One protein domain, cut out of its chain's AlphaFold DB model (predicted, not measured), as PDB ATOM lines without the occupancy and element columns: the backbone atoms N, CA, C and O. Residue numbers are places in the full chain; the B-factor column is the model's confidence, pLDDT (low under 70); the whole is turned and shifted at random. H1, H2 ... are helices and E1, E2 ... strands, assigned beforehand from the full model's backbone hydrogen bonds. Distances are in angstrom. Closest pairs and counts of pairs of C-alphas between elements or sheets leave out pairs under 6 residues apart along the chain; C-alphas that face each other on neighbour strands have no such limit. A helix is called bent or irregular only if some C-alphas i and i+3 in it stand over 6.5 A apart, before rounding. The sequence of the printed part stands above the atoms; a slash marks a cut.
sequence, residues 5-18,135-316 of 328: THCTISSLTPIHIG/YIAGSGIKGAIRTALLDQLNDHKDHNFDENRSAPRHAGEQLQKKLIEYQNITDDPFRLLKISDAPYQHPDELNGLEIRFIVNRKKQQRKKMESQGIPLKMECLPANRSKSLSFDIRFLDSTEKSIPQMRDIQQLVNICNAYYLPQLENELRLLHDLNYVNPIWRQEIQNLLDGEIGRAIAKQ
ATOM      1  N   THR A   5     131.564  -6.300  61.067       96.19
ATOM      2  CA  THR A   5     131.689  -7.349  60.054       96.19
ATOM      3  C   THR A   5     131.680  -6.698  58.680       96.19
ATOM      4  O   THR A   5     130.717  -6.017  58.338       96.19
ATOM      5  N   HIS A   6     132.740  -6.921  57.908       96.88
ATOM      6  CA  HIS A   6     132.822  -6.504  56.513       96.88
ATOM      7  C   HIS A   6     132.171  -7.565  55.624       96.88
ATOM      8  O   HIS A   6     132.488  -8.753  55.723       96.88
ATOM      9  N   CYS A   7     131.257  -7.140  54.761       97.12
ATOM     10  CA  CYS A   7     130.459  -8.002  53.905       97.12
ATOM     11  C   CYS A   7     130.613  -7.603  52.436       97.12
ATOM     12  O   CYS A   7     130.878  -6.451  52.101       97.12
ATOM     13  N   THR A   8     130.397  -8.574  51.549       97.38
ATOM     14  CA  THR A   8     130.297  -8.349  50.102       97.38
ATOM     15  C   THR A   8     128.998  -8.949  49.580       97.38
ATOM     16  O   THR A   8     128.481  -9.912  50.149       97.38
ATOM     17  N   ILE A   9     128.453  -8.375  48.511       97.00
ATOM     18  CA  ILE A   9     127.217  -8.824  47.865       97.00
ATOM     19  C   ILE A   9     127.571  -9.460  46.529       97.00
ATOM     20  O   ILE A   9     128.263  -8.853  45.718       97.00
ATOM     21  N   SER A  10     127.062 -10.668  46.291       95.62
ATOM     22  CA  SER A  10     127.079 -11.294  44.969       95.62
ATOM     23  C   SER A  10     125.657 -11.364  44.426       95.62
ATOM     24  O   SER A  10     124.774 -11.901  45.096       95.62
ATOM     25  N   SER A  11     125.408 -10.821  43.235       94.31
ATOM     26  CA  SER A  11     124.084 -10.876  42.612       94.31
ATOM     27  C   SER A  11     123.894 -12.214  41.895       94.31
ATOM     28  O   SER A  11     124.647 -12.557  40.986       94.31
ATOM     29  N   LEU A  12     122.876 -12.981  42.293       92.50
ATOM     30  CA  LEU A  12     122.476 -14.218  41.602       92.50
ATOM     31  C   LEU A  12     121.467 -13.940  40.480       92.50
ATOM     32  O   LEU A  12     121.458 -14.594  39.441       92.50
ATOM     33  N   THR A  13     120.626 -12.929  40.678       92.06
ATOM     34  CA  THR A  13     119.621 -12.442  39.729       92.06
ATOM     35  C   THR A  13     119.831 -10.951  39.488       92.06
ATOM     36  O   THR A  13     120.539 -10.311  40.271       92.06
ATOM     37  N   PRO A  14     119.225 -10.363  38.441       93.56
ATOM     38  CA  PRO A  14     119.220  -8.916  38.303       93.56
ATOM     39  C   PRO A  14     118.491  -8.268  39.488       93.56
ATOM     40  O   PRO A  14     117.483  -8.804  39.957       93.56
ATOM     41  N   ILE A  15     118.994  -7.133  39.976       95.12
ATOM     42  CA  ILE A  15     118.430  -6.424  41.138       95.12
ATOM     43  C   ILE A  15     118.112  -4.988  40.731       95.12
ATOM     44  O   ILE A  15     119.008  -4.259  40.315       95.12
ATOM     45  N   HIS A  16     116.854  -4.574  40.894       95.00
ATOM     46  CA  HIS A  16     116.427  -3.188  40.705       95.00
ATOM     47  C   HIS A  16     115.929  -2.579  42.018       95.00
ATOM     48  O   HIS A  16     115.003  -3.102  42.646       95.00
ATOM     49  N   ILE A  17     116.504  -1.441  42.396       94.06
ATOM     50  CA  ILE A  17     116.052  -0.598  43.504       94.06
ATOM     51  C   ILE A  17     115.733   0.773  42.922       94.06
ATOM     52  O   ILE A  17     116.649   1.517  42.600       94.06
ATOM     53  N   GLY A  18     114.452   1.104  42.776       91.81
ATOM     54  CA  GLY A  18     114.048   2.377  42.186       91.81
ATOM     55  C   GLY A  18     114.430   3.572  43.060       91.81
ATOM     56  O   GLY A  18     114.235   3.543  44.277       91.81
ATOM     57  N   TYR A 135     124.255   1.734  43.782       96.62
ATOM     58  CA  TYR A 135     124.448   1.326  45.162       96.62
ATOM     59  C   TYR A 135     123.192   0.642  45.693       96.62
ATOM     60  O   TYR A 135     122.109   0.708  45.106       96.62
ATOM     61  N   ILE A 136     123.345  -0.045  46.818       96.81
ATOM     62  CA  ILE A 136     122.228  -0.556  47.602       96.81
ATOM     63  C   ILE A 136     122.246   0.178  48.935       96.81
ATOM     64  O   ILE A 136     123.217   0.094  49.685       96.81
ATOM     65  N   ALA A 137     121.170   0.898  49.241       95.88
ATOM     66  CA  ALA A 137     121.049   1.579  50.521       95.88
ATOM     67  C   ALA A 137     121.028   0.565  51.678       95.88
ATOM     68  O   ALA A 137     120.323  -0.452  51.620       95.88
ATOM     69  N   GLY A 138     121.724   0.874  52.770       96.62
ATOM     70  CA  GLY A 138     121.766   0.043  53.970       96.62
ATOM     71  C   GLY A 138     120.381  -0.140  54.592       96.62
ATOM     72  O   GLY A 138     120.093  -1.181  55.181       96.62
ATOM     73  N   SER A 139     119.471   0.819  54.388       94.62
ATOM     74  CA  SER A 139     118.054   0.705  54.755       94.62
ATOM     75  C   SER A 139     117.322  -0.405  53.990       94.62
ATOM     76  O   SER A 139     116.501  -1.098  54.590       94.62
ATOM     77  N   GLY A 140     117.639  -0.624  52.710       94.75
ATOM     78  CA  GLY A 140     117.070  -1.701  51.896       94.75
ATOM     79  C   GLY A 140     117.538  -3.080  52.362       94.75
ATOM     80  O   GLY A 140     116.718  -3.972  52.574       94.75
ATOM     81  N   ILE A 141     118.841  -3.222  52.626       97.44
ATOM     82  CA  ILE A 141     119.432  -4.447  53.197       97.44
ATOM     83  C   ILE A 141     118.822  -4.732  54.575       97.44
ATOM     84  O   ILE A 141     118.367  -5.841  54.856       97.44
ATOM     85  N   LYS A 142     118.744  -3.704  55.425       96.44
ATOM     86  CA  LYS A 142     118.142  -3.791  56.757       96.44
ATOM     87  C   LYS A 142     116.663  -4.165  56.708       96.44
ATOM     88  O   LYS A 142     116.209  -4.921  57.561       96.44
ATOM     89  N   GLY A 143     115.927  -3.646  55.729       95.38
ATOM     90  CA  GLY A 143     114.530  -3.988  55.485       95.38
ATOM     91  C   GLY A 143     114.353  -5.469  55.154       95.38
ATOM     92  O   GLY A 143     113.514  -6.119  55.768       95.38
ATOM     93  N   ALA A 144     115.188  -6.021  54.270       96.81
ATOM     94  CA  ALA A 144     115.174  -7.447  53.941       96.81
ATOM     95  C   ALA A 144     115.461  -8.327  55.174       96.81
ATOM     96  O   ALA A 144     114.684  -9.224  55.500       96.81
ATOM     97  N   ILE A 145     116.504  -7.999  55.944       97.69
ATOM     98  CA  ILE A 145     116.822  -8.705  57.200       97.69
ATOM     99  C   ILE A 145     115.655  -8.619  58.196       97.69
ATOM    100  O   ILE A 145     115.300  -9.611  58.834       97.69
ATOM    101  N   ARG A 146     115.025  -7.441  58.323       96.00
ATOM    102  CA  ARG A 146     113.862  -7.250  59.199       96.00
ATOM    103  C   ARG A 146     112.700  -8.150  58.800       96.00
ATOM    104  O   ARG A 146     112.076  -8.720  59.688       96.00
ATOM    105  N   THR A 147     112.423  -8.296  57.506       95.12
ATOM    106  CA  THR A 147     111.369  -9.188  57.005       95.12
ATOM    107  C   THR A 147     111.620 -10.638  57.413       95.12
ATOM    108  O   THR A 147     110.715 -11.263  57.959       95.12
ATOM    109  N   ALA A 148     112.845 -11.145  57.232       96.50
ATOM    110  CA  ALA A 148     113.195 -12.509  57.631       96.50
ATOM    111  C   ALA A 148     113.032 -12.736  59.143       96.50
ATOM    112  O   ALA A 148     112.469 -13.743  59.568       96.50
ATOM    113  N   LEU A 149     113.461 -11.773  59.968       97.12
ATOM    114  CA  LEU A 149     113.268 -11.870  61.415       97.12
ATOM    115  C   LEU A 149     111.785 -11.835  61.801       97.12
ATOM    116  O   LEU A 149     111.362 -12.602  62.660       97.12
ATOM    117  N   LEU A 150     110.998 -10.939  61.202       95.12
ATOM    118  CA  LEU A 150     109.568 -10.837  61.487       95.12
ATOM    119  C   LEU A 150     108.837 -12.144  61.185       95.12
ATOM    120  O   LEU A 150     107.990 -12.545  61.975       95.12
ATOM    121  N   ASP A 151     109.185 -12.809  60.085       94.38
ATOM    122  CA  ASP A 151     108.621 -14.108  59.726       94.38
ATOM    123  C   ASP A 151     108.939 -15.186  60.775       94.38
ATOM    124  O   ASP A 151     108.035 -15.880  61.245       94.38
ATOM    125  N   GLN A 152     110.196 -15.245  61.232       94.88
ATOM    126  CA  GLN A 152     110.617 -16.165  62.294       94.88
ATOM    127  C   GLN A 152     109.907 -15.880  63.627       94.88
ATOM    128  O   GLN A 152     109.419 -16.798  64.282       94.88
ATOM    129  N   LEU A 153     109.806 -14.610  64.038       94.31
ATOM    130  CA  LEU A 153     109.096 -14.219  65.264       94.31
ATOM    131  C   LEU A 153     107.594 -14.511  65.180       94.31
ATOM    132  O   LEU A 153     106.947 -14.754  66.197       94.31
ATOM    133  N   ASN A 154     107.042 -14.483  63.970       93.12
ATOM    134  CA  ASN A 154     105.657 -14.825  63.701       93.12
ATOM    135  C   ASN A 154     105.416 -16.342  63.590       93.12
ATOM    136  O   ASN A 154     104.280 -16.750  63.340       93.12
ATOM    137  N   ASP A 155     106.445 -17.174  63.792       88.00
ATOM    138  CA  ASP A 155     106.351 -18.639  63.738       88.00
ATOM    139  C   ASP A 155     105.789 -19.127  62.387       88.00
ATOM    140  O   ASP A 155     104.975 -20.046  62.328       88.00
ATOM    141  N   HIS A 156     106.155 -18.432  61.299       82.44
ATOM    142  CA  HIS A 156     105.718 -18.713  59.924       82.44
ATOM    143  C   HIS A 156     104.188 -18.759  59.731       82.44
ATOM    144  O   HIS A 156     103.683 -19.362  58.780       82.44
ATOM    145  N   LYS A 157     103.419 -18.144  60.641       79.69
ATOM    146  CA  LYS A 157     101.953 -18.152  60.590       79.69
ATOM    147  C   LYS A 157     101.440 -17.172  59.553       79.69
ATOM    148  O   LYS A 157     101.684 -15.971  59.655       79.69
ATOM    149  N   ASP A 158     100.639 -17.665  58.619       70.69
ATOM    150  CA  ASP A 158      99.917 -16.779  57.721       70.69
ATOM    151  C   ASP A 158      98.786 -16.075  58.483       70.69
ATOM    152  O   ASP A 158      97.889 -16.713  59.047       70.69
ATOM    153  N   HIS A 159      98.831 -14.747  58.513       66.12
ATOM    154  CA  HIS A 159      97.687 -13.953  58.933       66.12
ATOM    155  C   HIS A 159      96.858 -13.724  57.682       66.12
ATOM    156  O   HIS A 159      96.999 -12.687  57.037       66.12
ATOM    157  N   ASN A 160      96.015 -14.704  57.340       53.41
ATOM    158  CA  ASN A 160      95.027 -14.583  56.272       53.41
ATOM    159  C   ASN A 160      94.118 -13.383  56.567       53.41
ATOM    160  O   ASN A 160      93.081 -13.498  57.227       53.41
ATOM    161  N   PHE A 161      94.506 -12.209  56.081       56.22
ATOM    162  CA  PHE A 161      93.555 -11.150  55.820       56.22
ATOM    163  C   PHE A 161      92.690 -11.683  54.684       56.22
ATOM    164  O   PHE A 161      93.221 -12.039  53.636       56.22
ATOM    165  N   ASP A 162      91.388 -11.836  54.943       48.56
ATOM    166  CA  ASP A 162      90.382 -12.250  53.959       48.56
ATOM    167  C   ASP A 162      90.731 -11.640  52.591       48.56
ATOM    168  O   ASP A 162      90.795 -10.419  52.484       48.56
ATOM    169  N   GLU A 163      91.016 -12.464  51.571       49.44
ATOM    170  CA  GLU A 163      91.530 -12.006  50.264       49.44
ATOM    171  C   GLU A 163      90.615 -10.949  49.610       49.44
ATOM    172  O   GLU A 163      91.048 -10.173  48.758       49.44
ATOM    173  N   ASN A 164      89.347 -10.886  50.041       49.41
ATOM    174  CA  ASN A 164      88.341  -9.922  49.595       49.41
ATOM    175  C   ASN A 164      88.269  -8.633  50.436       49.41
ATOM    176  O   ASN A 164      87.476  -7.739  50.126       49.41
ATOM    177  N   ARG A 165      89.054  -8.513  51.509       57.06
ATOM    178  CA  ARG A 165      89.120  -7.338  52.382       57.06
ATOM    179  C   ARG A 165      90.552  -6.841  52.450       57.06
ATOM    180  O   ARG A 165      91.444  -7.524  52.942       57.06
ATOM    181  N   SER A 166      90.760  -5.597  52.032       61.00
ATOM    182  CA  SER A 166      92.024  -4.911  52.280       61.00
ATOM    183  C   SER A 166      92.366  -5.003  53.765       61.00
ATOM    184  O   SER A 166      91.526  -4.677  54.613       61.00
ATOM    185  N   ALA A 167      93.590  -5.439  54.077       66.06
ATOM    186  CA  ALA A 167      94.082  -5.441  55.446       66.06
ATOM    187  C   ALA A 167      93.837  -4.054  56.076       66.06
ATOM    188  O   ALA A 167      94.025  -3.035  55.394       66.06
ATOM    189  N   PRO A 168      93.402  -3.982  57.349       72.44
ATOM    190  CA  PRO A 168      93.169  -2.710  58.011       72.44
ATOM    191  C   PRO A 168      94.383  -1.792  57.870       72.44
ATOM    192  O   PRO A 168      95.534  -2.234  57.958       72.44
ATOM    193  N   ARG A 169      94.133  -0.493  57.677       71.44
ATOM    194  CA  ARG A 169      95.197   0.515  57.662       71.44
ATOM    195  C   ARG A 169      96.016   0.349  58.953       71.44
ATOM    196  O   ARG A 169      95.437   0.299  60.032       71.44
ATOM    197  N   HIS A 170      97.340   0.233  58.837       81.00
ATOM    198  CA  HIS A 170      98.282  -0.028  59.944       81.00
ATOM    199  C   HIS A 170      98.332  -1.460  60.516       81.00
ATOM    200  O   HIS A 170      99.066  -1.676  61.478       81.00
ATOM    201  N   ALA A 171      97.648  -2.460  59.945       82.19
ATOM    202  CA  ALA A 171      97.715  -3.841  60.452       82.19
ATOM    203  C   ALA A 171      99.152  -4.402  60.469       82.19
ATOM    204  O   ALA A 171      99.585  -4.976  61.467       82.19
ATOM    205  N   GLY A 172      99.924  -4.160  59.404       83.50
ATOM    206  CA  GLY A 172     101.331  -4.565  59.341       83.50
ATOM    207  C   GLY A 172     102.208  -3.860  60.380       83.50
ATOM    208  O   GLY A 172     103.060  -4.488  60.996       83.50
ATOM    209  N   GLU A 173     101.970  -2.572  60.633       86.12
ATOM    210  CA  GLU A 173     102.705  -1.813  61.653       86.12
ATOM    211  C   GLU A 173     102.418  -2.348  63.065       86.12
ATOM    212  O   GLU A 173     103.337  -2.523  63.863       86.12
ATOM    213  N   GLN A 174     101.151  -2.653  63.362       87.75
ATOM    214  CA  GLN A 174     100.741  -3.227  64.646       87.75
ATOM    215  C   GLN A 174     101.345  -4.617  64.867       87.75
ATOM    216  O   GLN A 174     101.833  -4.906  65.960       87.75
ATOM    217  N   LEU A 175     101.365  -5.457  63.825       88.88
ATOM    218  CA  LEU A 175     102.001  -6.769  63.885       88.88
ATOM    219  C   LEU A 175     103.502  -6.641  64.180       88.88
ATOM    220  O   LEU A 175     104.000  -7.304  65.084       88.88
ATOM    221  N   GLN A 176     104.210  -5.740  63.492       91.50
ATOM    222  CA  GLN A 176     105.637  -5.512  63.739       91.50
ATOM    223  C   GLN A 176     105.923  -5.039  65.166       91.50
ATOM    224  O   GLN A 176     106.826  -5.571  65.808       91.50
ATOM    225  N   LYS A 177     105.142  -4.078  65.678       91.81
ATOM    226  CA  LYS A 177     105.253  -3.591  67.064       91.81
ATOM    227  C   LYS A 177     105.078  -4.713  68.080       91.81
ATOM    228  O   LYS A 177     105.841  -4.795  69.038       91.81
ATOM    229  N   LYS A 178     104.106  -5.599  67.842       91.12
ATOM    230  CA  LYS A 178     103.853  -6.770  68.686       91.12
ATOM    231  C   LYS A 178     105.012  -7.768  68.642       91.12
ATOM    232  O   LYS A 178     105.460  -8.191  69.696       91.12
ATOM    233  N   LEU A 179     105.479  -8.140  67.450       92.19
ATOM    234  CA  LEU A 179     106.510  -9.171  67.277       92.19
ATOM    235  C   LEU A 179     107.886  -8.724  67.782       92.19
ATOM    236  O   LEU A 179     108.605  -9.512  68.380       92.19
ATOM    237  N   ILE A 180     108.253  -7.463  67.541       91.62
ATOM    238  CA  ILE A 180     109.556  -6.901  67.930       91.62
ATOM    239  C   ILE A 180     109.505  -6.271  69.341       91.62
ATOM    240  O   ILE A 180     110.530  -5.853  69.872       91.62
ATOM    241  N   GLU A 181     108.322  -6.235  69.962       89.62
ATOM    242  CA  GLU A 181     108.091  -5.748  71.328       89.62
ATOM    243  C   GLU A 181     108.482  -4.271  71.533       89.62
ATOM    244  O   GLU A 181     109.141  -3.894  72.503       89.62
ATOM    245  N   TYR A 182     108.050  -3.392  70.621       91.25
ATOM    246  CA  TYR A 182     108.269  -1.944  70.731       91.25
ATOM    247  C   TYR A 182     106.977  -1.143  70.546       91.25
ATOM    248  O   TYR A 182     106.040  -1.580  69.885       91.25
ATOM    249  N   GLN A 183     106.936   0.065  71.118       87.69
ATOM    250  CA  GLN A 183     105.783   0.974  71.019       87.69
ATOM    251  C   GLN A 183     106.070   2.155  70.084       87.69
ATOM    252  O   GLN A 183     105.315   2.413  69.141       87.69
ATOM    253  N   ASN A 184     107.202   2.832  70.297       88.94
ATOM    254  CA  ASN A 184     107.640   3.979  69.503       88.94
ATOM    255  C   ASN A 184     108.816   3.613  68.595       88.94
ATOM    256  O   ASN A 184     109.634   2.766  68.932       88.94
ATOM    257  N   ILE A 185     108.970   4.306  67.467       85.38
ATOM    258  CA  ILE A 185     110.096   4.072  66.539       85.38
ATOM    259  C   ILE A 185     111.454   4.287  67.232       85.38
ATOM    260  O   ILE A 185     112.417   3.575  66.961       85.38
ATOM    261  N   THR A 186     111.528   5.230  68.173       87.12
ATOM    262  CA  THR A 186     112.723   5.495  68.994       87.12
ATOM    263  C   THR A 186     113.132   4.306  69.864       87.12
ATOM    264  O   THR A 186     114.307   4.173  70.215       87.12
ATOM    265  N   ASP A 187     112.163   3.447  70.178       89.12
ATOM    266  CA  ASP A 187     112.292   2.264  71.017       89.12
ATOM    267  C   ASP A 187     112.574   0.983  70.233       89.12
ATOM    268  O   ASP A 187     112.813  -0.042  70.871       89.12
ATOM    269  N   ASP A 188     112.550   1.037  68.896       92.88
ATOM    270  CA  ASP A 188     112.745  -0.121  68.028       92.88
ATOM    271  C   ASP A 188     114.169  -0.693  68.200       92.88
ATOM    272  O   ASP A 188     115.156  -0.008  67.884       92.88
ATOM    273  N   PRO A 189     114.310  -1.953  68.655       93.81
ATOM    274  CA  PRO A 189     115.594  -2.627  68.803       93.81
ATOM    275  C   PRO A 189     116.449  -2.633  67.532       93.81
ATOM    276  O   PRO A 189     117.677  -2.619  67.634       93.81
ATOM    277  N   PHE A 190     115.860  -2.570  66.328       94.12
ATOM    278  CA  PHE A 190     116.629  -2.502  65.081       94.12
ATOM    279  C   PHE A 190     117.544  -1.286  65.015       94.12
ATOM    280  O   PHE A 190     118.485  -1.287  64.222       94.12
ATOM    281  N   ARG A 191     117.350  -0.248  65.836       92.75
ATOM    282  CA  ARG A 191     118.311   0.860  65.957       92.75
ATOM    283  C   ARG A 191     119.731   0.389  66.313       92.75
ATOM    284  O   ARG A 191     120.683   1.095  65.967       92.75
ATOM    285  N   LEU A 192     119.850  -0.773  66.968       94.00
ATOM    286  CA  LEU A 192     121.102  -1.420  67.367       94.00
ATOM    287  C   LEU A 192     121.815  -2.104  66.193       94.00
ATOM    288  O   LEU A 192     123.025  -2.275  66.250       94.00
ATOM    289  N   LEU A 193     121.105  -2.433  65.112       95.50
ATOM    290  CA  LEU A 193     121.699  -2.951  63.881       95.50
ATOM    291  C   LEU A 193     122.055  -1.787  62.948       95.50
ATOM    292  O   LEU A 193     121.172  -1.096  62.420       95.50
ATOM    293  N   LYS A 194     123.351  -1.553  62.748       96.62
ATOM    294  CA  LYS A 194     123.882  -0.587  61.783       96.62
ATOM    295  C   LYS A 194     124.348  -1.325  60.541       96.62
ATOM    296  O   LYS A 194     125.100  -2.288  60.642       96.62
ATOM    297  N   ILE A 195     123.873  -0.859  59.395       97.88
ATOM    298  CA  ILE A 195     124.220  -1.380  58.079       97.88
ATOM    299  C   ILE A 195     124.598  -0.167  57.239       97.88
ATOM    300  O   ILE A 195     123.808   0.779  57.172       97.88
ATOM    301  N   SER A 196     125.810  -0.157  56.685       98.19
ATOM    302  CA  SER A 196     126.231   0.904  55.765       98.19
ATOM    303  C   SER A 196     125.552   0.743  54.406       98.19
ATOM    304  O   SER A 196     125.050  -0.329  54.069       98.19
ATOM    305  N   ASP A 197     125.572   1.799  53.599       97.38
ATOM    306  CA  ASP A 197     125.272   1.657  52.177       97.38
ATOM    307  C   ASP A 197     126.335   0.780  51.502       97.38
ATOM    308  O   ASP A 197     127.483   0.715  51.957       97.38
ATOM    309  N   ALA A 198     125.932   0.095  50.434       97.56
ATOM    310  CA  ALA A 198     126.773  -0.792  49.650       97.56
ATOM    311  C   ALA A 198     127.037  -0.169  48.269       97.56
ATOM    312  O   ALA A 198     126.203  -0.331  47.373       97.56
ATOM    313  N   PRO A 199     128.133   0.586  48.074       97.06
ATOM    314  CA  PRO A 199     128.517   1.068  46.752       97.06
ATOM    315  C   PRO A 199     128.986  -0.084  45.857       97.06
ATOM    316  O   PRO A 199     129.569  -1.063  46.333       97.06
ATOM    317  N   TYR A 200     128.759   0.050  44.551       96.56
ATOM    318  CA  TYR A 200     129.282  -0.882  43.557       96.56
ATOM    319  C   TYR A 200     130.799  -0.754  43.404       96.56
ATOM    320  O   TYR A 200     131.322   0.338  43.183       96.56
ATOM    321  N   GLN A 201     131.491  -1.882  43.542       93.69
ATOM    322  CA  GLN A 201     132.945  -2.016  43.497       93.69
ATOM    323  C   GLN A 201     133.294  -3.425  43.000       93.69
ATOM    324  O   GLN A 201     133.720  -4.283  43.771       93.69
ATOM    325  N   HIS A 202     133.054  -3.698  41.716       93.50
ATOM    326  CA  HIS A 202     133.366  -5.008  41.150       93.50
ATOM    327  C   HIS A 202     134.886  -5.204  41.024       93.50
ATOM    328  O   HIS A 202     135.531  -4.343  40.428       93.50
ATOM    329  N   PRO A 203     135.462  -6.325  41.507       91.19
ATOM    330  CA  PRO A 203     136.909  -6.566  41.446       91.19
ATOM    331  C   PRO A 203     137.491  -6.491  40.030       91.19
ATOM    332  O   PRO A 203     138.570  -5.947  39.840       91.19
ATOM    333  N   ASP A 204     136.745  -7.000  39.048       93.31
ATOM    334  CA  ASP A 204     137.134  -6.987  37.628       93.31
ATOM    335  C   ASP A 204     136.615  -5.759  36.851       93.31
ATOM    336  O   ASP A 204     136.550  -5.798  35.627       93.31
ATOM    337  N   GLU A 205     136.152  -4.711  37.545       90.00
ATOM    338  CA  GLU A 205     135.657  -3.459  36.938       90.00
ATOM    339  C   GLU A 205     134.548  -3.652  35.880       90.00
ATOM    340  O   GLU A 205     134.400  -2.871  34.939       90.00
ATOM    341  N   LEU A 206     133.733  -4.703  36.029       93.00
ATOM    342  CA  LEU A 206     132.597  -4.946  35.140       93.00
ATOM    343  C   LEU A 206     131.543  -3.837  35.267       93.00
ATOM    344  O   LEU A 206     131.406  -3.195  36.306       93.00
ATOM    345  N   ASN A 207     130.733  -3.667  34.220       90.88
ATOM    346  CA  ASN A 207     129.609  -2.733  34.246       90.88
ATOM    347  C   ASN A 207     128.631  -3.070  35.382       90.88
ATOM    348  O   ASN A 207     128.150  -4.207  35.498       90.88
ATOM    349  N   GLY A 208     128.311  -2.053  36.184       94.75
ATOM    350  CA  GLY A 208     127.398  -2.176  37.316       94.75
ATOM    351  C   GLY A 208     125.927  -2.095  36.959       94.75
ATOM    352  O   GLY A 208     125.105  -2.526  37.752       94.75
ATOM    353  N   LEU A 209     125.572  -1.597  35.780       96.75
ATOM    354  CA  LEU A 209     124.183  -1.399  35.377       96.75
ATOM    355  C   LEU A 209     123.937  -1.979  33.990       96.75
ATOM    356  O   LEU A 209     124.833  -2.012  33.152       96.75
ATOM    357  N   GLU A 210     122.713  -2.428  33.758       97.00
ATOM    358  CA  GLU A 210     122.205  -2.797  32.438       97.00
ATOM    359  C   GLU A 210     120.697  -2.538  32.360       97.00
ATOM    360  O   GLU A 210     119.993  -2.588  33.375       97.00
ATOM    361  N   ILE A 211     120.179  -2.295  31.155       97.00
ATOM    362  CA  ILE A 211     118.739  -2.125  30.940       97.00
ATOM    363  C   ILE A 211     118.093  -3.459  30.556       97.00
ATOM    364  O   ILE A 211     118.478  -4.103  29.574       97.00
ATOM    365  N   ARG A 212     117.040  -3.842  31.283       92.62
ATOM    366  CA  ARG A 212     116.233  -5.040  31.011       92.62
ATOM    367  C   ARG A 212     114.739  -4.736  30.923       92.62
ATOM    368  O   ARG A 212     114.240  -3.732  31.430       92.62
ATOM    369  N   PHE A 213     114.014  -5.652  30.284       91.06
ATOM    370  CA  PHE A 213     112.556  -5.699  30.342       91.06
ATOM    371  C   PHE A 213     112.083  -6.381  31.628       91.06
ATOM    372  O   PHE A 213     112.618  -7.419  32.018       91.06
ATOM    373  N   ILE A 214     111.014  -5.855  32.221       86.38
ATOM    374  CA  ILE A 214     110.233  -6.550  33.243       86.38
ATOM    375  C   ILE A 214     109.170  -7.386  32.540       86.38
ATOM    376  O   ILE A 214     108.396  -6.877  31.721       86.38
ATOM    377  N   VAL A 215     109.091  -8.661  32.903       82.19
ATOM    378  CA  VAL A 215     108.068  -9.574  32.397       82.19
ATOM    379  C   VAL A 215     107.174 -10.046  33.535       82.19
ATOM    380  O   VAL A 215     107.619 -10.706  34.469       82.19
ATOM    381  N   ASN A 216     105.882  -9.732  33.441       78.75
ATOM    382  CA  ASN A 216     104.888 -10.234  34.382       78.75
ATOM    383  C   ASN A 216     104.397 -11.600  33.909       78.75
ATOM    384  O   ASN A 216     103.757 -11.727  32.862       78.75
ATOM    385  N   ARG A 217     104.703 -12.636  34.689       78.00
ATOM    386  CA  ARG A 217     104.325 -14.019  34.399       78.00
ATOM    387  C   ARG A 217     103.383 -14.537  35.482       78.00
ATOM    388  O   ARG A 217     103.634 -14.378  36.671       78.00
ATOM    389  N   LYS A 218     102.271 -15.152  35.072       78.12
ATOM    390  CA  LYS A 218     101.301 -15.736  36.011       78.12
ATOM    391  C   LYS A 218     101.845 -17.039  36.591       78.12
ATOM    392  O   LYS A 218     102.326 -17.881  35.838       78.12
ATOM    393  N   LYS A 219     101.650 -17.236  37.899       76.12
ATOM    394  CA  LYS A 219     102.035 -18.450  38.646       76.12
ATOM    395  C   LYS A 219     101.215 -19.704  38.272       76.12
ATOM    396  O   LYS A 219     101.557 -20.800  38.689       76.12
ATOM    397  N   GLN A 220     100.141 -19.561  37.486       72.62
ATOM    398  CA  GLN A 220      99.305 -20.667  36.996       72.62
ATOM    399  C   GLN A 220      99.126 -20.582  35.473       72.62
ATOM    400  O   GLN A 220      98.763 -19.525  34.945       72.62
ATOM    401  N   GLN A 221      99.307 -21.703  34.767       58.72
ATOM    402  CA  GLN A 221      99.019 -21.804  33.333       58.72
ATOM    403  C   GLN A 221      97.501 -21.773  33.088       58.72
ATOM    404  O   GLN A 221      96.816 -22.792  33.145       58.72
ATOM    405  N   ARG A 222      96.942 -20.598  32.779       57.50
ATOM    406  CA  ARG A 222      95.593 -20.501  32.193       57.50
ATOM    407  C   ARG A 222      95.721 -20.412  30.674       57.50
ATOM    408  O   ARG A 222      96.262 -19.435  30.167       57.50
ATOM    409  N   LYS A 223      95.164 -21.396  29.953       48.81
ATOM    410  CA  LYS A 223      95.282 -21.624  28.492       48.81
ATOM    411  C   LYS A 223      94.954 -20.445  27.543       48.81
ATOM    412  O   LYS A 223      95.061 -20.640  26.338       48.81
ATOM    413  N   LYS A 224      94.510 -19.263  28.001       42.94
ATOM    414  CA  LYS A 224      93.960 -18.226  27.096       42.94
ATOM    415  C   LYS A 224      94.239 -16.749  27.402       42.94
ATOM    416  O   LYS A 224      93.728 -15.911  26.671       42.94
ATOM    417  N   MET A 225      95.020 -16.382  28.420       44.44
ATOM    418  CA  MET A 225      95.284 -14.954  28.686       44.44
ATOM    419  C   MET A 225      96.678 -14.723  29.272       44.44
ATOM    420  O   MET A 225      96.824 -14.524  30.488       44.44
ATOM    421  N   GLU A 226      97.692 -14.720  28.406       51.25
ATOM    422  CA  GLU A 226      98.924 -13.980  28.686       51.25
ATOM    423  C   GLU A 226      98.587 -12.484  28.760       51.25
ATOM    424  O   GLU A 226      97.776 -11.975  27.984       51.25
ATOM    425  N   SER A 227      99.149 -11.774  29.739       50.22
ATOM    426  CA  SER A 227      98.962 -10.328  29.839       50.22
ATOM    427  C   SER A 227      99.719  -9.646  28.702       50.22
ATOM    428  O   SER A 227     100.941  -9.532  28.756       50.22
ATOM    429  N   GLN A 228      98.995  -9.166  27.693       51.81
ATOM    430  CA  GLN A 228      99.529  -8.357  26.593       51.81
ATOM    431  C   GLN A 228      99.753  -6.895  27.023       51.81
ATOM    432  O   GLN A 228      99.227  -5.959  26.424       51.81
ATOM    433  N   GLY A 229     100.476  -6.689  28.125       59.19
ATOM    434  CA  GLY A 229     100.935  -5.361  28.531       59.19
ATOM    435  C   GLY A 229     102.212  -4.982  27.783       59.19
ATOM    436  O   GLY A 229     103.006  -5.856  27.438       59.19
ATOM    437  N   ILE A 230     102.434  -3.685  27.555       63.84
ATOM    438  CA  ILE A 230     103.748  -3.196  27.118       63.84
ATOM    439  C   ILE A 230     104.751  -3.577  28.217       63.84
ATOM    440  O   ILE A 230     104.494  -3.250  29.380       63.84
ATOM    441  N   PRO A 231     105.860  -4.267  27.898       73.00
ATOM    442  CA  PRO A 231     106.838  -4.620  28.912       73.00
ATOM    443  C   PRO A 231     107.446  -3.336  29.477       73.00
ATOM    444  O   PRO A 231     107.910  -2.478  28.724       73.00
ATOM    445  N   LEU A 232     107.417  -3.198  30.800       85.75
ATOM    446  CA  LEU A 232     108.131  -2.135  31.498       85.75
ATOM    447  C   LEU A 232     109.641  -2.346  31.327       85.75
ATOM    448  O   LEU A 232     110.094  -3.461  31.059       85.75
ATOM    449  N   LYS A 233     110.419  -1.274  31.462       91.81
ATOM    450  CA  LYS A 233     111.876  -1.291  31.311       91.81
ATOM    451  C   LYS A 233     112.493  -0.701  32.559       91.81
ATOM    452  O   LYS A 233     111.986   0.291  33.083       91.81
ATOM    453  N   MET A 234     113.581  -1.302  33.001       94.38
ATOM    454  CA  MET A 234     114.324  -0.837  34.157       94.38
ATOM    455  C   MET A 234     115.811  -1.035  33.943       94.38
ATOM    456  O   MET A 234     116.252  -2.009  33.335       94.38
ATOM    457  N   GLU A 235     116.563  -0.105  34.486       96.88
ATOM    458  CA  GLU A 235     117.964  -0.272  34.800       96.88
ATOM    459  C   GLU A 235     118.106  -1.176  36.030       96.88
ATOM    460  O   GLU A 235     117.316  -1.082  36.968       96.88
ATOM    461  N   CYS A 236     119.082  -2.076  36.044       95.94
ATOM    462  CA  CYS A 236     119.298  -2.990  37.161       95.94
ATOM    463  C   CYS A 236     120.775  -3.362  37.305       95.94
ATOM    464  O   CYS A 236     121.531  -3.323  36.334       95.94
ATOM    465  N   LEU A 237     121.167  -3.769  38.515       95.69
ATOM    466  CA  LEU A 237     122.411  -4.502  38.736       95.69
ATOM    467  C   LEU A 237     122.343  -5.830  37.962       95.69
ATOM    468  O   LEU A 237     121.358  -6.559  38.139       95.69
ATOM    469  N   PRO A 238     123.363  -6.190  37.164       94.31
ATOM    470  CA  PRO A 238     123.378  -7.455  36.445       94.31
ATOM    471  C   PRO A 238     123.376  -8.680  37.360       94.31
ATOM    472  O   PRO A 238     123.879  -8.641  38.484       94.31
ATOM    473  N   ALA A 239     122.874  -9.800  36.842       91.75
ATOM    474  CA  ALA A 239     123.021 -11.113  37.473       91.75
ATOM    475  C   ALA A 239     124.466 -11.634  37.389       91.75
ATOM    476  O   ALA A 239     125.253 -11.186  36.553       91.75
ATOM    477  N   ASN A 240     124.777 -12.646  38.197       90.56
ATOM    478  CA  ASN A 240     126.059 -13.347  38.223       90.56
ATOM    479  C   ASN A 240     127.252 -12.389  38.380       90.56
ATOM    480  O   ASN A 240     128.233 -12.475  37.640       90.56
ATOM    481  N   ARG A 241     127.162 -11.432  39.311       92.81
ATOM    482  CA  ARG A 241     128.284 -10.544  39.661       92.81
ATOM    483  C   ARG A 241     128.776 -10.894  41.052       92.81
ATOM    484  O   ARG A 241     128.104 -10.587  42.036       92.81
ATOM    485  N   SER A 242     129.924 -11.559  41.120       93.81
ATOM    486  CA  SER A 242     130.534 -11.984  42.380       93.81
ATOM    487  C   SER A 242     131.145 -10.789  43.106       93.81
ATOM    488  O   SER A 242     131.887 -10.020  42.502       93.81
ATOM    489  N   LYS A 243     130.833 -10.644  44.399       95.38
ATOM    490  CA  LYS A 243     131.399  -9.619  45.299       95.38
ATOM    491  C   LYS A 243     131.375  -8.206  44.698       95.38
ATOM    492  O   LYS A 243     132.343  -7.464  44.795       95.38
ATOM    493  N   SER A 244     130.268  -7.859  44.053       96.12
ATOM    494  CA  SER A 244     130.121  -6.646  43.253       96.12
ATOM    495  C   SER A 244     129.810  -5.392  44.064       96.12
ATOM    496  O   SER A 244     129.981  -4.286  43.556       96.12
ATOM    497  N   LEU A 245     129.385  -5.542  45.320       97.06
ATOM    498  CA  LEU A 245     129.218  -4.442  46.271       97.06
ATOM    499  C   LEU A 245     129.820  -4.819  47.626       97.06
ATOM    500  O   LEU A 245     129.838  -6.000  47.979       97.06
ATOM    501  N   SER A 246     130.235  -3.822  48.404       96.88
ATOM    502  CA  SER A 246     130.822  -4.005  49.742       96.88
ATOM    503  C   SER A 246     130.098  -3.154  50.776       96.88
ATOM    504  O   SER A 246     129.743  -2.018  50.481       96.88
ATOM    505  N   PHE A 247     129.873  -3.678  51.980       97.75
ATOM    506  CA  PHE A 247     129.189  -2.958  53.058       97.75
ATOM    507  C   PHE A 247     129.546  -3.513  54.436       97.75
ATOM    508  O   PHE A 247     130.057  -4.624  54.557       97.75
ATOM    509  N   ASP A 248     129.210  -2.760  55.479       98.06
ATOM    510  CA  ASP A 248     129.508  -3.103  56.863       98.06
ATOM    511  C   ASP A 248     128.237  -3.390  57.656       98.06
ATOM    512  O   ASP A 248     127.251  -2.652  57.576       98.06
ATOM    513  N   ILE A 249     128.298  -4.422  58.499       97.62
ATOM    514  CA  ILE A 249     127.290  -4.734  59.513       97.62
ATOM    515  C   ILE A 249     127.905  -4.552  60.898       97.62
ATOM    516  O   ILE A 249     128.995  -5.050  61.191       97.62
ATOM    517  N   ARG A 250     127.183  -3.867  61.785       95.62
ATOM    518  CA  ARG A 250     127.567  -3.700  63.188       95.62
ATOM    519  C   ARG A 250     126.357  -3.824  64.106       95.62
ATOM    520  O   ARG A 250     125.347  -3.152  63.902       95.62
ATOM    521  N   PHE A 251     126.513  -4.613  65.162       94.00
ATOM    522  CA  PHE A 251     125.601  -4.638  66.302       94.00
ATOM    523  C   PHE A 251     126.125  -3.681  67.375       94.00
ATOM    524  O   PHE A 251     127.305  -3.707  67.724       94.00
ATOM    525  N   LEU A 252     125.266  -2.783  67.848       92.12
ATOM    526  CA  LEU A 252     125.566  -1.916  68.979       92.12
ATOM    527  C   LEU A 252     125.229  -2.634  70.283       92.12
ATOM    528  O   LEU A 252     124.135  -3.183  70.421       92.12
ATOM    529  N   ASP A 253     126.141  -2.551  71.247       85.69
ATOM    530  CA  ASP A 253     125.913  -3.039  72.604       85.69
ATOM    531  C   ASP A 253     124.801  -2.216  73.282       85.69
ATOM    532  O   ASP A 253     124.759  -0.984  73.186       85.69
ATOM    533  N   SER A 254     123.891  -2.889  73.985       82.69
ATOM    534  CA  SER A 254     122.877  -2.248  74.826       82.69
ATOM    535  C   SER A 254     122.544  -3.136  76.020       82.69
ATOM    536  O   SER A 254     122.362  -4.342  75.879       82.69
ATOM    537  N   THR A 255     122.470  -2.527  77.202       77.12
ATOM    538  CA  THR A 255     122.124  -3.199  78.463       77.12
ATOM    539  C   THR A 255     120.618  -3.317  78.684       77.12
ATOM    540  O   THR A 255     120.185  -4.107  79.513       77.12
ATOM    541  N   GLU A 256     119.817  -2.529  77.962       78.88
ATOM    542  CA  GLU A 256     118.375  -2.395  78.201       78.88
ATOM    543  C   GLU A 256     117.525  -3.132  77.166       78.88
ATOM    544  O   GLU A 256     116.440  -3.613  77.483       78.88
ATOM    545  N   LYS A 257     117.993  -3.211  75.914       82.31
ATOM    546  CA  LYS A 257     117.245  -3.806  74.803       82.31
ATOM    547  C   LYS A 257     118.163  -4.631  73.914       82.31
ATOM    548  O   LYS A 257     119.316  -4.282  73.699       82.31
ATOM    549  N   SER A 258     117.622  -5.699  73.342       88.88
ATOM    550  CA  SER A 258     118.285  -6.488  72.302       88.88
ATOM    551  C   SER A 258     117.305  -6.734  71.168       88.88
ATOM    552  O   SER A 258     116.096  -6.710  71.394       88.88
ATOM    553  N   ILE A 259     117.805  -6.951  69.952       92.94
ATOM    554  CA  ILE A 259     116.928  -7.372  68.861       92.94
ATOM    555  C   ILE A 259     116.491  -8.816  69.159       92.94
ATOM    556  O   ILE A 259     117.362  -9.664  69.391       92.94
ATOM    557  N   PRO A 260     115.176  -9.109  69.209       92.94
ATOM    558  CA  PRO A 260     114.693 -10.444  69.543       92.94
ATOM    559  C   PRO A 260     115.318 -11.503  68.636       92.94
ATOM    560  O   PRO A 260     115.344 -11.337  67.421       92.94
ATOM    561  N   GLN A 261     115.848 -12.571  69.237       92.81
ATOM    562  CA  GLN A 261     116.473 -13.715  68.552       92.81
ATOM    563  C   GLN A 261     117.671 -13.395  67.621       92.81
ATOM    564  O   GLN A 261     118.180 -14.308  66.979       92.81
ATOM    565  N   MET A 262     118.160 -12.146  67.569       94.56
ATOM    566  CA  MET A 262     119.254 -11.723  66.680       94.56
ATOM    567  C   MET A 262     120.213 -10.742  67.371       94.56
ATOM    568  O   MET A 262     120.073  -9.526  67.285       94.56
ATOM    569  N   ARG A 263     121.215 -11.269  68.066       90.94
ATOM    570  CA  ARG A 263     122.214 -10.516  68.839       90.94
ATOM    571  C   ARG A 263     123.566 -10.412  68.143       90.94
ATOM    572  O   ARG A 263     124.344  -9.526  68.479       90.94
ATOM    573  N   ASP A 264     123.837 -11.304  67.197       92.31
ATOM    574  CA  ASP A 264     125.106 -11.395  66.487       92.31
ATOM    575  C   ASP A 264     124.913 -11.717  64.997       92.31
ATOM    576  O   ASP A 264     123.797 -11.901  64.493       92.31
ATOM    577  N   ILE A 265     126.036 -11.743  64.276       94.69
ATOM    578  CA  ILE A 265     126.054 -12.008  62.840       94.69
ATOM    579  C   ILE A 265     125.663 -13.455  62.517       94.69
ATOM    580  O   ILE A 265     124.993 -13.683  61.514       94.69
ATOM    581  N   GLN A 266     126.011 -14.427  63.363       94.88
ATOM    582  CA  GLN A 266     125.667 -15.834  63.149       94.88
ATOM    583  C   GLN A 266     124.149 -16.040  63.186       94.88
ATOM    584  O   GLN A 266     123.588 -16.706  62.317       94.88
ATOM    585  N   GLN A 267     123.465 -15.424  64.149       95.94
ATOM    586  CA  GLN A 267     122.008 -15.461  64.242       95.94
ATOM    587  C   GLN A 267     121.357 -14.778  63.040       95.94
ATOM    588  O   GLN A 267     120.445 -15.351  62.450       95.94
ATOM    589  N   LEU A 268     121.864 -13.614  62.616       97.31
ATOM    590  CA  LEU A 268     121.392 -12.933  61.404       97.31
ATOM    591  C   LEU A 268     121.498 -13.837  60.171       97.31
ATOM    592  O   LEU A 268     120.531 -13.958  59.418       97.31
ATOM    593  N   VAL A 269     122.651 -14.486  59.982       97.75
ATOM    594  CA  VAL A 269     122.900 -15.408  58.866       97.75
ATOM    595  C   VAL A 269     121.895 -16.558  58.878       97.75
ATOM    596  O   VAL A 269     121.293 -16.855  57.845       97.75
ATOM    597  N   ASN A 270     121.673 -17.168  60.042       97.25
ATOM    598  CA  ASN A 270     120.735 -18.276  60.195       97.25
ATOM    599  C   ASN A 270     119.294 -17.857  59.883       97.25
ATOM    600  O   ASN A 270     118.630 -18.532  59.102       97.25
ATOM    601  N   ILE A 271     118.842 -16.724  60.430       97.69
ATOM    602  CA  ILE A 271     117.494 -16.179  60.202       97.69
ATOM    603  C   ILE A 271     117.270 -15.905  58.712       97.69
ATOM    604  O   ILE A 271     116.268 -16.326  58.134       97.69
ATOM    605  N   CYS A 272     118.218 -15.222  58.063       98.19
ATOM    606  CA  CYS A 272     118.091 -14.876  56.649       98.19
ATOM    607  C   CYS A 272     118.061 -16.128  55.767       98.19
ATOM    608  O   CYS A 272     117.209 -16.229  54.888       98.19
ATOM    609  N   ASN A 273     118.940 -17.103  56.009       97.81
ATOM    610  CA  ASN A 273     118.966 -18.333  55.218       97.81
ATOM    611  C   ASN A 273     117.734 -19.211  55.450       97.81
ATOM    612  O   ASN A 273     117.197 -19.736  54.479       97.81
ATOM    613  N   ALA A 274     117.249 -19.325  56.690       96.62
ATOM    614  CA  ALA A 274     116.025 -20.062  56.999       96.62
ATOM    615  C   ALA A 274     114.803 -19.483  56.267       96.62
ATOM    616  O   ALA A 274     113.932 -20.232  55.832       96.62
ATOM    617  N   TYR A 275     114.767 -18.161  56.081       96.50
ATOM    618  CA  TYR A 275     113.689 -17.486  55.366       96.50
ATOM    619  C   TYR A 275     113.849 -17.536  53.838       96.50
ATOM    620  O   TYR A 275     112.922 -17.923  53.124       96.50
ATOM    621  N   TYR A 276     115.006 -17.126  53.314       96.75
ATOM    622  CA  TYR A 276     115.184 -16.866  51.882       96.75
ATOM    623  C   TYR A 276     115.569 -18.096  51.058       96.75
ATOM    624  O   TYR A 276     115.198 -18.154  49.885       96.75
ATOM    625  N   LEU A 277     116.286 -19.074  51.623       95.62
ATOM    626  CA  LEU A 277     116.712 -20.251  50.859       95.62
ATOM    627  C   LEU A 277     115.514 -21.089  50.372       95.62
ATOM    628  O   LEU A 277     115.426 -21.308  49.164       95.62
ATOM    629  N   PRO A 278     114.528 -21.455  51.223       94.94
ATOM    630  CA  PRO A 278     113.365 -22.213  50.759       94.94
ATOM    631  C   PRO A 278     112.537 -21.449  49.719       94.94
ATOM    632  O   PRO A 278     111.957 -22.045  48.812       94.94
ATOM    633  N   GLN A 279     112.469 -20.118  49.825       94.06
ATOM    634  CA  GLN A 279     111.783 -19.281  48.839       94.06
ATOM    635  C   GLN A 279     112.482 -19.323  47.483       94.06
ATOM    636  O   GLN A 279     111.814 -19.541  46.476       94.06
ATOM    637  N   LEU A 280     113.808 -19.168  47.457       93.50
ATOM    638  CA  LEU A 280     114.594 -19.256  46.228       93.50
ATOM    639  C   LEU A 280     114.421 -20.624  45.557       93.50
ATOM    640  O   LEU A 280     114.141 -20.690  44.363       93.50
ATOM    641  N   GLU A 281     114.527 -21.714  46.317       93.56
ATOM    642  CA  GLU A 281     114.334 -23.077  45.805       93.56
ATOM    643  C   GLU A 281     112.922 -23.278  45.232       93.56
ATOM    644  O   GLU A 281     112.747 -23.825  44.137       93.56
ATOM    645  N   ASN A 282     111.899 -22.781  45.934       93.00
ATOM    646  CA  ASN A 282     110.514 -22.829  45.475       93.00
ATOM    647  C   ASN A 282     110.289 -22.004  44.200       93.00
ATOM    648  O   ASN A 282     109.594 -22.466  43.294       93.00
ATOM    649  N   GLU A 283     110.879 -20.812  44.104       91.25
ATOM    650  CA  GLU A 283     110.803 -19.964  42.913       91.25
ATOM    651  C   GLU A 283     111.516 -20.606  41.717       91.25
ATOM    652  O   GLU A 283     110.944 -20.659  40.627       91.25
ATOM    653  N   LEU A 284     112.715 -21.164  41.908       91.38
ATOM    654  CA  LEU A 284     113.460 -21.865  40.856       91.38
ATOM    655  C   LEU A 284     112.695 -23.081  40.323       91.38
ATOM    656  O   LEU A 284     112.672 -23.318  39.110       91.38
ATOM    657  N   ARG A 285     112.049 -23.842  41.213       91.25
ATOM    658  CA  ARG A 285     111.172 -24.958  40.841       91.25
ATOM    659  C   ARG A 285     109.952 -24.469  40.061       91.25
ATOM    660  O   ARG A 285     109.704 -24.961  38.967       91.25
ATOM    661  N   LEU A 286     109.250 -23.450  40.559       90.75
ATOM    662  CA  LEU A 286     108.074 -22.892  39.890       90.75
ATOM    663  C   LEU A 286     108.404 -22.357  38.488       90.75
ATOM    664  O   LEU A 286     107.676 -22.616  37.531       90.75
ATOM    665  N   LEU A 287     109.501 -21.611  38.353       89.69
ATOM    666  CA  LEU A 287     109.939 -21.068  37.070       89.69
ATOM    667  C   LEU A 287     110.275 -22.170  36.061       89.69
ATOM    668  O   LEU A 287     110.016 -22.002  34.867       89.69
ATOM    669  N   HIS A 288     110.828 -23.288  36.531       89.75
ATOM    670  CA  HIS A 288     111.082 -24.454  35.700       89.75
ATOM    671  C   HIS A 288     109.799 -25.146  35.257       89.75
ATOM    672  O   HIS A 288     109.609 -25.331  34.058       89.75
ATOM    673  N   ASP A 289     108.909 -25.463  36.197       90.50
ATOM    674  CA  ASP A 289     107.648 -26.158  35.920       90.50
ATOM    675  C   ASP A 289     106.783 -25.369  34.918       90.50
ATOM    676  O   ASP A 289     106.041 -25.936  34.113       90.50
ATOM    677  N   LEU A 290     106.909 -24.037  34.930       88.75
ATOM    678  CA  LEU A 290     106.213 -23.127  34.023       88.75
ATOM    679  C   LEU A 290     106.971 -22.816  32.719       88.75
ATOM    680  O   LEU A 290     106.421 -22.108  31.877       88.75
ATOM    681  N   ASN A 291     108.190 -23.333  32.524       88.75
ATOM    682  CA  ASN A 291     109.074 -23.026  31.391       88.75
ATOM    683  C   ASN A 291     109.348 -21.516  31.204       88.75
ATOM    684  O   ASN A 291     109.397 -21.009  30.084       88.75
ATOM    685  N   TYR A 292     109.521 -20.778  32.305       88.50
ATOM    686  CA  TYR A 292     109.803 -19.333  32.292       88.50
ATOM    687  C   TYR A 292     111.271 -18.976  32.520       88.50
ATOM    688  O   TYR A 292     111.617 -17.796  32.554       88.50
ATOM    689  N   VAL A 293     112.137 -19.973  32.667       88.00
ATOM    690  CA  VAL A 293     113.557 -19.784  32.953       88.00
ATOM    691  C   VAL A 293     114.416 -20.512  31.934       88.00
ATOM    692  O   VAL A 293     114.059 -21.587  31.454       88.00
ATOM    693  N   ASN A 294     115.568 -19.926  31.614       88.88
ATOM    694  CA  ASN A 294     116.573 -20.604  30.813       88.88
ATOM    695  C   ASN A 294     117.099 -21.836  31.591       88.88
ATOM    696  O   ASN A 294     117.553 -21.680  32.729       88.88
ATOM    697  N   PRO A 295     117.053 -23.051  31.009       89.75
ATOM    698  CA  PRO A 295     117.432 -24.273  31.717       89.75
ATOM    699  C   PRO A 295     118.920 -24.315  32.090       89.75
ATOM    700  O   PRO A 295     119.253 -24.864  33.136       89.75
ATOM    701  N   ILE A 296     119.793 -23.699  31.285       91.12
ATOM    702  CA  ILE A 296     121.236 -23.615  31.551       91.12
ATOM    703  C   ILE A 296     121.474 -22.736  32.777       91.12
ATOM    704  O   ILE A 296     122.064 -23.199  33.747       91.12
ATOM    705  N   TRP A 297     120.922 -21.517  32.784       90.25
ATOM    706  CA  TRP A 297     121.051 -20.606  33.928       90.25
ATOM    707  C   TRP A 297     120.526 -21.238  35.220       90.25
ATOM    708  O   TRP A 297     121.172 -21.166  36.262       90.25
ATOM    709  N   ARG A 298     119.369 -21.912  35.162       90.69
ATOM    710  CA  ARG A 298     118.826 -22.611  36.333       90.69
ATOM    711  C   ARG A 298     119.799 -23.674  36.840       90.69
ATOM    712  O   ARG A 298     120.005 -23.765  38.046       90.69
ATOM    713  N   GLN A 299     120.357 -24.483  35.940       91.25
ATOM    714  CA  GLN A 299     121.302 -25.527  36.317       91.25
ATOM    715  C   GLN A 299     122.566 -24.934  36.949       91.25
ATOM    716  O   GLN A 299     123.056 -25.476  37.933       91.25
ATOM    717  N   GLU A 300     123.069 -23.812  36.435       91.94
ATOM    718  CA  GLU A 300     124.212 -23.101  37.017       91.94
ATOM    719  C   GLU A 300     123.920 -22.615  38.441       91.94
ATOM    720  O   GLU A 300     124.720 -22.854  39.345       91.94
ATOM    721  N   ILE A 301     122.752 -22.003  38.669       92.00
ATOM    722  CA  ILE A 301     122.329 -21.586  40.013       92.00
ATOM    723  C   ILE A 301     122.189 -22.795  40.941       92.00
ATOM    724  O   ILE A 301     122.686 -22.754  42.066       92.00
ATOM    725  N   GLN A 302     121.575 -23.888  40.478       92.25
ATOM    726  CA  GLN A 302     121.442 -25.106  41.279       92.25
ATOM    727  C   GLN A 302     122.815 -25.686  41.645       92.25
ATOM    728  O   GLN A 302     123.053 -26.006  42.803       92.25
ATOM    729  N   ASN A 303     123.757 -25.730  40.700       94.19
ATOM    730  CA  ASN A 303     125.121 -26.195  40.954       94.19
ATOM    731  C   ASN A 303     125.852 -25.322  41.990       94.19
ATOM    732  O   ASN A 303     126.636 -25.836  42.787       94.19
ATOM    733  N   LEU A 304     125.614 -24.005  41.991       92.88
ATOM    734  CA  LEU A 304     126.167 -23.104  43.005       92.88
ATOM    735  C   LEU A 304     125.570 -23.387  44.387       92.88
ATOM    736  O   LEU A 304     126.325 -23.461  45.361       92.88
ATOM    737  N   LEU A 305     124.247 -23.565  44.465       92.81
ATOM    738  CA  LEU A 305     123.527 -23.877  45.704       92.81
ATOM    739  C   LEU A 305     123.932 -25.242  46.272       92.81
ATOM    740  O   LEU A 305     124.245 -25.321  47.453       92.81
ATOM    741  N   ASP A 306     124.043 -26.277  45.442       94.12
ATOM    742  CA  ASP A 306     124.480 -27.618  45.864       94.12
ATOM    743  C   ASP A 306     125.994 -27.672  46.153       94.12
ATOM    744  O   ASP A 306     126.502 -28.568  46.834       94.12
ATOM    745  N   GLY A 307     126.739 -26.708  45.609       95.19
ATOM    746  CA  GLY A 307     128.189 -26.641  45.644       95.19
ATOM    747  C   GLY A 307     128.732 -25.619  46.642       95.19
ATOM    748  O   GLY A 307     128.709 -25.811  47.858       95.19
ATOM    749  N   GLU A 308     129.366 -24.576  46.109       93.19
ATOM    750  CA  GLU A 308     130.123 -23.597  46.897       93.19
ATOM    751  C   GLU A 308     129.235 -22.802  47.859       93.19
ATOM    752  O   GLU A 308     129.575 -22.691  49.040       93.19
ATOM    753  N   ILE A 309     128.087 -22.311  47.382       93.06
ATOM    754  CA  ILE A 309     127.170 -21.506  48.191       93.06
ATOM    755  C   ILE A 309     126.560 -22.371  49.293       93.06
ATOM    756  O   ILE A 309     126.580 -21.954  50.446       93.06
ATOM    757  N   GLY A 310     126.112 -23.595  48.996       94.56
ATOM    758  CA  GLY A 310     125.568 -24.504  50.012       94.56
ATOM    759  C   GLY A 310     126.564 -24.817  51.125       94.56
ATOM    760  O   GLY A 310     126.228 -24.738  52.308       94.56
ATOM    761  N   ARG A 311     127.832 -25.077  50.775       96.56
ATOM    762  CA  ARG A 311     128.898 -25.267  51.773       96.56
ATOM    763  C   ARG A 311     129.147 -24.009  52.604       96.56
ATOM    764  O   ARG A 311     129.385 -24.124  53.806       96.56
ATOM    765  N   ALA A 312     129.115 -22.826  51.991       95.56
ATOM    766  CA  ALA A 312     129.280 -21.560  52.701       95.56
ATOM    767  C   ALA A 312     128.088 -21.260  53.629       95.56
ATOM    768  O   ALA A 312     128.299 -20.792  54.748       95.56
ATOM    769  N   ILE A 313     126.856 -21.585  53.213       95.38
ATOM    770  CA  ILE A 313     125.642 -21.483  54.038       95.38
ATOM    771  C   ILE A 313     125.760 -22.415  55.247       95.38
ATOM    772  O   ILE A 313     125.580 -21.968  56.377       95.38
ATOM    773  N   ALA A 314     126.146 -23.678  55.036       94.56
ATOM    774  CA  ALA A 314     126.323 -24.654  56.113       94.56
ATOM    775  C   ALA A 314     127.389 -24.227  57.141       94.56
ATOM    776  O   ALA A 314     127.281 -24.543  58.323       94.56
ATOM    777  N   LYS A 315     128.406 -23.476  56.700       96.06
ATOM    778  CA  LYS A 315     129.443 -22.884  57.560       96.06
ATOM    779  C   LYS A 315     129.063 -21.517  58.142       96.06
ATOM    780  O   LYS A 315     129.897 -20.914  58.812       96.06
ATOM    781  N   GLN A 316     127.853 -21.016  57.879       94.44
ATOM    782  CA  GLN A 316     127.374 -19.690  58.294       94.44
ATOM    783  C   GLN A 316     128.272 -18.535  57.809       94.44
ATOM    784  O   GLN A 316     128.465 -17.538  58.500       94.44
TER     785      GLN A 316
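What this domain is: This is residues 5 to 18 and 135 to 316 of the 328 residues of the protein "CRISPR system Cms protein Csm5" of methanotrophic endosymbiont of Bathymodiolus puteoserpentis (Logatchev) (UniProt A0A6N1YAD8). What shape comes first? It is an open arch: the narrow sheet E1, E5, E2 spans it, H1 with H2 and the loop of residues 154 to 170 makes one arm, and the hairpin E3, E4 with its loop of residues 215 to 231 makes the other. The bent helix H4 runs along one side of the arch, and H5 folds back beside its arm H4b. What is it made of? The printed part has 196 residues, with five named helices and five named strands in the order E1 H1 H2 H3 E2 E3 E4 E5 H4 H5, a mixed class; both sheets, E1 - E5 - E2 and E3 - E4, are antiparallel. It is only just compact, close to loose, with a radius of gyration of the C-alphas of 19.2 A and spans of 56 by 50 by 31 A.

How they stand to each other: How is the larger sheet paired? Inner strand E5, residues 241 to 251, bends by 54 degrees at residue 245 and pairs with E1, residues 5 to 11, over residues 241 to 249, with N 7 and O 247 2.8 A apart. It pairs with E2, residues 193 to 195, over residues 249 to 251, with N 194 and O 250 2.8 A apart. What meets H1? H1, residues 138 to 153, only grazes this sheet with residues 138 to 142, and with residues 150 to 153 alone it touches H2, residues 171 to 180, about perpendicular at 78 degrees, closest at the C-alphas of Leu 153 and Leu 179, 6.0 A. H4, residues 265 to 289, was assigned as one helix by its hydrogen bonds but is bent, with C-alphas 275 and 278 6.6 A apart; H1 touches its arm H4a, residues 265 to 275, closest at the C-alphas of Ala 148 and Tyr 275, 5.5 A. What of the remaining parts? Arm H4b, residues 278 to 289, and H5, residues 295 to 314, form a helical hairpin and only just touch, with 3 pairs of C-alphas within 8 A, the closest those of Leu 284 and Arg 298, 7.1 A. E3, residues 210 to 214, and E4, residues 232 to 236, form a hairpin with N 214 and O 232 2.8 A apart; H3, residues 189 to 192, is not on the larger sheet, but only just, with 4 pairs of C-alphas within 10 A. Do the helix backbones hold? Every O i to N i+4 pair is within hydrogen-bond range in H1, H2, H4a and H4b, and 14 of 16 are in H5, while H3 is too short for such a pair.

Where its parts are: Where do the anchors lie? E1 begins at C-alpha 5, (131.689, -7.349, 60.054), and H5 ends at C-alpha 314, (126.323, -24.654, 56.113). How long are the longer elements? From first to last C-alpha E5 measures 27.4 A, H5 26.0 A and H1 22.2 A. H5 is irregular, with C-alphas 306 and 309 7.1 A apart.

The domain as a whole: How large is it, and where is it cut? The two C-alphas farthest apart, those of Lys 224 and Thr 255, are 60.5 A apart; residues 19 to 134 are not printed, and C-alphas 18 and 135 are 10.9 A apart across the cut. Which links are long, and where is confidence low? The links H1 to H2, E2 to E3, E3 to E4 and E5 to H4 are long, and pLDDT is under 70 in residues 159 to 167 and 221 to 230.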